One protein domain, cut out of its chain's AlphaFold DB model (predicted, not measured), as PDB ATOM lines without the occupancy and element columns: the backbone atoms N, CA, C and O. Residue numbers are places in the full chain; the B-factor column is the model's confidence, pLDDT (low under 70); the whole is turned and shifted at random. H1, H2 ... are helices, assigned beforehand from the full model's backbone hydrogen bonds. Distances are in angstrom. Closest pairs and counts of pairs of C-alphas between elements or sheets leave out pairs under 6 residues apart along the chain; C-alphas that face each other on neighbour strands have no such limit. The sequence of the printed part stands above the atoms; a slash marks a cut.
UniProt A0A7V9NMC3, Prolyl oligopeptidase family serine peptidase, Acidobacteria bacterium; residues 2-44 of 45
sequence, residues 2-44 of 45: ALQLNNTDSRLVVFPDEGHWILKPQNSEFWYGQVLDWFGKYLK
ATOM      1  N   ALA A   2     228.361 269.029 281.057       94.06
ATOM      2  CA  ALA A   2     228.825 267.658 280.750       94.06
ATOM      3  C   ALA A   2     229.575 267.516 279.403       94.06
ATOM      4  O   ALA A   2     230.637 266.909 279.356       94.06
ATOM      5  N   LEU A   3     229.073 268.137 278.327       94.88
ATOM      6  CA  LEU A   3     229.739 268.126 277.015       94.88
ATOM      7  C   LEU A   3     231.131 268.775 277.056       94.88
ATOM      8  O   LEU A   3     232.097 268.202 276.562       94.88
ATOM      9  N   GLN A   4     231.238 269.933 277.705       92.44
ATOM     10  CA  GLN A   4     232.496 270.670 277.838       92.44
ATOM     11  C   GLN A   4     233.522 269.895 278.672       92.44
ATOM     12  O   GLN A   4     234.691 269.865 278.313       92.44
ATOM     13  N   LEU A   5     233.082 269.215 279.740       96.00
ATOM     14  CA  LEU A   5     233.947 268.344 280.547       96.00
ATOM     15  C   LEU A   5     234.531 267.188 279.727       96.00
ATOM     16  O   LEU A   5     235.670 266.792 279.943       96.00
ATOM     17  N   ASN A   6     233.773 266.693 278.751       96.44
ATOM     18  CA  ASN A   6     234.214 265.651 277.829       96.44
ATOM     19  C   ASN A   6     234.959 266.212 276.605       96.44
ATOM     20  O   ASN A   6     235.098 265.507 275.607       96.44
ATOM     21  N   ASN A   7     235.394 267.480 276.640       94.75
ATOM     22  CA  ASN A   7     236.021 268.192 275.518       94.75
ATOM     23  C   ASN A   7     235.216 268.106 274.208       94.75
ATOM     24  O   ASN A   7     235.766 268.201 273.113       94.75
ATOM     25  N   THR A   8     233.902 267.915 274.314       94.75
ATOM     26  CA  THR A   8     233.001 267.935 273.168       94.75
ATOM     27  C   THR A   8     232.624 269.379 272.893       94.75
ATOM     28  O   THR A   8     232.055 270.069 273.752       94.75
ATOM     29  N   ASP A   9     232.945 269.833 271.687       95.38
ATOM     30  CA  ASP A   9     232.621 271.183 271.250       95.38
ATOM     31  C   ASP A   9     231.108 271.412 271.346       95.38
ATOM     32  O   ASP A   9     230.298 270.596 270.902       95.38
ATOM     33  N   SER A  10     230.722 272.491 272.017       94.94
ATOM     34  CA  SER A  10     229.332 272.763 272.359       94.94
ATOM     35  C   SER A  10     229.095 274.253 272.562       94.94
ATOM     36  O   SER A  10     229.969 274.996 273.010       94.94
ATOM     37  N   ARG A  11     227.874 274.692 272.253       93.50
ATOM     38  CA  ARG A  11     227.411 276.073 272.413       93.50
ATOM     39  C   ARG A  11     226.072 276.070 273.142       93.50
ATOM     40  O   ARG A  11     225.224 275.228 272.866       93.50
ATOM     41  N   LEU A  12     225.888 277.019 274.057       95.12
ATOM     42  CA  LEU A  12     224.608 277.281 274.708       95.12
ATOM     43  C   LEU A  12     224.082 278.631 274.220       95.12
ATOM     44  O   LEU A  12     224.778 279.638 274.328       95.12
ATOM     45  N   VAL A  13     222.861 278.633 273.696       95.69
ATOM     46  CA  VAL A  13     222.133 279.832 273.277       95.69
ATOM     47  C   VAL A  13     220.871 279.912 274.124       95.69
ATOM     48  O   VAL A  13     220.133 278.933 274.209       95.69
ATOM     49  N   VAL A  14     220.648 281.052 274.778       96.56
ATOM     50  CA  VAL A  14     219.513 281.267 275.683       96.56
ATOM     51  C   VAL A  14     218.760 282.514 275.246       96.56
ATOM     52  O   VAL A  14     219.369 283.567 275.073       96.56
ATOM     53  N   PHE A  15     217.440 282.391 275.128       97.56
ATOM     54  CA  PHE A  15     216.519 283.503 274.909       97.56
ATOM     55  C   PHE A  15     215.730 283.723 276.208       97.56
ATOM     56  O   PHE A  15     214.778 282.989 276.468       97.56
ATOM     57  N   PRO A  16     216.154 284.653 277.085       96.81
ATOM     58  CA  PRO A  16     215.566 284.810 278.420       96.81
ATOM     59  C   PRO A  16     214.115 285.314 278.393       96.81
ATOM     60  O   PRO A  16     213.425 285.275 279.407       96.81
ATOM     61  N   ASP A  17     213.669 285.812 277.244       95.06
ATOM     62  CA  ASP A  17     212.384 286.448 276.991       95.06
ATOM     63  C   ASP A  17     211.476 285.632 276.047       95.06
ATOM     64  O   ASP A  17     210.500 286.179 275.520       95.06
ATOM     65  N   GLU A  18     211.804 284.354 275.831       97.62
ATOM     66  CA  GLU A  18     211.058 283.374 275.030       97.62
ATOM     67  C   GLU A  18     210.696 282.135 275.869       97.62
ATOM     68  O   GLU A  18     211.272 281.875 276.927       97.62
ATOM     69  N   GLY A  19     209.716 281.363 275.390       94.25
ATOM     70  CA  GLY A  19     209.277 280.110 276.010       94.25
ATOM     71  C   GLY A  19     209.835 278.875 275.300       94.25
ATOM     72  O   GLY A  19     210.991 278.826 274.894       94.25
ATOM     73  N   HIS A  20     208.989 277.855 275.125       95.56
ATOM     74  CA  HIS A  20     209.358 276.653 274.364       95.56
ATOM     75  C   HIS A  20     209.587 276.935 272.867       95.56
ATOM     76  O   HIS A  20     210.375 276.248 272.222       95.56
ATOM     77  N   TRP A  21     208.912 277.952 272.325       96.12
ATOM     78  CA  TRP A  21     209.016 278.372 270.929       96.12
ATOM     79  C   TRP A  21     209.727 279.718 270.831       96.12
ATOM     80  O   TRP A  21     209.514 280.580 271.680       96.12
ATOM     81  N   ILE A  22     210.519 279.899 269.772       96.88
ATOM     82  CA  ILE A  22     211.178 281.168 269.445       96.88
ATOM     83  C   ILE A  22     210.235 281.954 268.533       96.88
ATOM     84  O   ILE A  22     210.152 281.656 267.339       96.88
ATOM     85  N   LEU A  23     209.483 282.897 269.103       96.69
ATOM     86  CA  LEU A  23     208.395 283.581 268.397       96.69
ATOM     87  C   LEU A  23     208.781 284.966 267.876       96.69
ATOM     88  O   LEU A  23     208.210 285.418 266.881       96.69
ATOM     89  N   LYS A  24     209.719 285.664 268.526       97.94
ATOM     90  CA  LYS A  24     210.152 286.984 268.060       97.94
ATOM     91  C   LYS A  24     210.977 286.832 266.783       97.94
ATOM     92  O   LYS A  24     211.962 286.092 266.797       97.94
ATOM     93  N   PRO A  25     210.657 287.580 265.711       97.69
ATOM     94  CA  PRO A  25     211.346 287.451 264.427       97.69
ATOM     95  C   PRO A  25     212.872 287.558 264.525       97.69
ATOM     96  O   PRO A  25     213.588 286.762 263.923       97.69
ATOM     97  N   GLN A  26     213.375 288.490 265.337       97.62
ATOM     98  CA  GLN A  26     214.810 288.716 265.526       97.62
ATOM     99  C   GLN A  26     215.490 287.531 266.223       97.62
ATOM    100  O   GLN A  26     216.605 287.151 265.869       97.62
ATOM    101  N   ASN A  27     214.805 286.911 267.188       97.94
ATOM    102  CA  ASN A  27     215.313 285.726 267.869       97.94
ATOM    103  C   ASN A  27     215.317 284.515 266.927       97.94
ATOM    104  O   ASN A  27     216.266 283.730 266.952       97.94
ATOM    105  N   SER A  28     214.303 284.377 266.065       97.50
ATOM    106  CA  SER A  28     214.256 283.320 265.050       97.50
ATOM    107  C   SER A  28     215.397 283.462 264.041       97.50
ATOM    108  O   SER A  28     216.083 282.481 263.759       97.50
ATOM    109  N   GLU A  29     215.644 284.672 263.532       98.25
ATOM    110  CA  GLU A  29     216.760 284.949 262.620       98.25
ATOM    111  C   GLU A  29     218.104 284.591 263.267       98.25
ATOM    112  O   GLU A  29     218.894 283.837 262.692       98.25
ATOM    113  N   PHE A  30     218.328 285.049 264.503       97.81
ATOM    114  CA  PHE A  30     219.534 284.713 265.252       97.81
ATOM    115  C   PHE A  30     219.684 283.199 265.447       97.81
ATOM    116  O   PHE A  30     220.755 282.650 265.188       97.81
ATOM    117  N   TRP A  31     218.616 282.507 265.858       97.50
ATOM    118  CA  TRP A  31     218.612 281.056 266.054       97.50
ATOM    119  C   TRP A  31     219.035 280.297 264.797       97.50
ATOM    120  O   TRP A  31     219.965 279.489 264.854       97.50
ATOM    121  N   TYR A  32     218.399 280.576 263.657       97.81
ATOM    122  CA  TYR A  32     218.741 279.901 262.407       97.81
ATOM    123  C   TYR A  32     220.163 280.232 261.948       97.81
ATOM    124  O   TYR A  32     220.852 279.333 261.470       97.81
ATOM    125  N   GLY A  33     220.646 281.458 262.175       98.00
ATOM    126  CA  GLY A  33     222.050 281.810 261.950       98.00
ATOM    127  C   GLY A  33     223.009 280.921 262.747       98.00
ATOM    128  O   GLY A  33     223.921 280.329 262.175       98.00
ATOM    129  N   GLN A  34     222.758 280.726 264.049       97.75
ATOM    130  CA  GLN A  34     223.591 279.853 264.888       97.75
ATOM    131  C   GLN A  34     223.603 278.395 264.399       97.75
ATOM    132  O   GLN A  34     224.655 277.751 264.419       97.75
ATOM    133  N   VAL A  35     222.452 277.873 263.959       96.88
ATOM    134  CA  VAL A  35     222.327 276.502 263.434       96.88
ATOM    135  C   VAL A  35     223.090 276.343 262.116       96.88
ATOM    136  O   VAL A  35     223.863 275.396 261.962       96.88
ATOM    137  N   LEU A  36     222.902 277.271 261.176       97.56
ATOM    138  CA  LEU A  36     223.561 277.232 259.871       97.56
ATOM    139  C   LEU A  36     225.079 277.382 259.999       97.56
ATOM    140  O   LEU A  36     225.813 276.627 259.362       97.56
ATOM    141  N   ASP A  37     225.556 278.271 260.871       96.94
ATOM    142  CA  ASP A  37     226.984 278.416 261.167       96.94
ATOM    143  C   ASP A  37     227.579 277.127 261.745       96.94
ATOM    144  O   ASP A  37     228.700 276.741 261.402       96.94
ATOM    145  N   TRP A  38     226.828 276.429 262.604       97.06
ATOM    146  CA  TRP A  38     227.259 275.149 263.162       97.06
ATOM    147  C   TRP A  38     227.420 274.095 262.065       97.06
ATOM    148  O   TRP A  38     228.469 273.456 261.965       97.06
ATOM    149  N   PHE A  39     226.435 273.961 261.176       96.81
ATOM    150  CA  PHE A  39     226.555 273.086 260.009       96.81
ATOM    151  C   PHE A  39     227.711 273.497 259.098       96.81
ATOM    152  O   PHE A  39     228.497 272.647 258.689       96.81
ATOM    153  N   GLY A  40     227.893 274.796 258.861       96.56
ATOM    154  CA  GLY A  40     229.018 275.329 258.100       96.56
ATOM    155  C   GLY A  40     230.388 275.033 258.723       96.56
ATOM    156  O   GLY A  40     231.393 275.080 258.016       96.56
ATOM    157  N   LYS A  41     230.472 274.725 260.020       95.44
ATOM    158  CA  LYS A  41     231.719 274.317 260.678       95.44
ATOM    159  C   LYS A  41     232.016 272.825 260.516       95.44
ATOM    160  O   LYS A  41     233.170 272.484 260.286       95.44
ATOM    161  N   TYR A  42     231.009 271.958 260.642       95.88
ATOM    162  CA  TYR A  42     231.224 270.505 260.764       95.88
ATOM    163  C   TYR A  42     230.798 269.670 259.559       95.88
ATOM    164  O   TYR A  42     231.248 268.538 259.440       95.88
ATOM    165  N   LEU A  43     229.925 270.185 258.691       95.69
ATOM    166  CA  LEU A  43     229.380 269.442 257.548       95.69
ATOM    167  C   LEU A  43     230.024 269.846 256.211       95.69
ATOM    168  O   LEU A  43     229.497 269.514 255.150       95.69
ATOM    169  N   LYS A  44     231.142 270.584 256.244       84.94
ATOM    170  CA  LYS A  44     231.937 270.853 255.038       84.94
ATOM    171  C   LYS A  44     232.612 269.549 254.562       84.94
ATOM    172  O   LYS A  44     233.066 268.808 255.434       84.94
TER     173      LYS A  44
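This is residues 2 to 44 of the 45 residues of the protein "Prolyl oligopeptidase family serine peptidase" of Acidobacteria bacterium (UniProt A0A7V9NMC3). A long open U: from the one-turn helix H1, the link runs out through residues 10 to 17, turns at residues 17 to 24, and the long helix H2 folds back beside that outgoing run. Residues 4 to 9, of which 4 and 5 belong to H1, stick out, and so do residues 39 to 44, of which 39 to 42 belong to H2. The printed part has 43 residues, with two named helices, H1 then H2, and no named strand; its class is all helix. It is loose, with a radius of gyration of the C-alphas of 12.6 A, and flat, spanning 32 by 26 by 11 A.

H1, residues 2 to 5, and H2, residues 25 to 42, are apart, with no C-alpha of the one within 8 A of the other. In H2 every O i to N i+4 pair is within hydrogen-bond range; H1 is too short for such a pair, and its one O i to N i+3 pair is within range. Residues 4 to 9 stand free, as do residues 39 to 44, of which 39 to 42 belong to H2.

H1 begins at C-alpha 2, (228.825, 267.658, 280.750). H2 is 26.4 A long, from C-alpha 25 at (211.346, 287.451, 264.427) to C-alpha 42 at (231.224, 270.505, 260.764).

The two C-alphas farthest apart, of Asn 6 and Pro 25, are 34.3 A apart. H1 to H2 is a long link of 19 residues. The printed part has no cut, and no printed residue is under 70 in pLDDT.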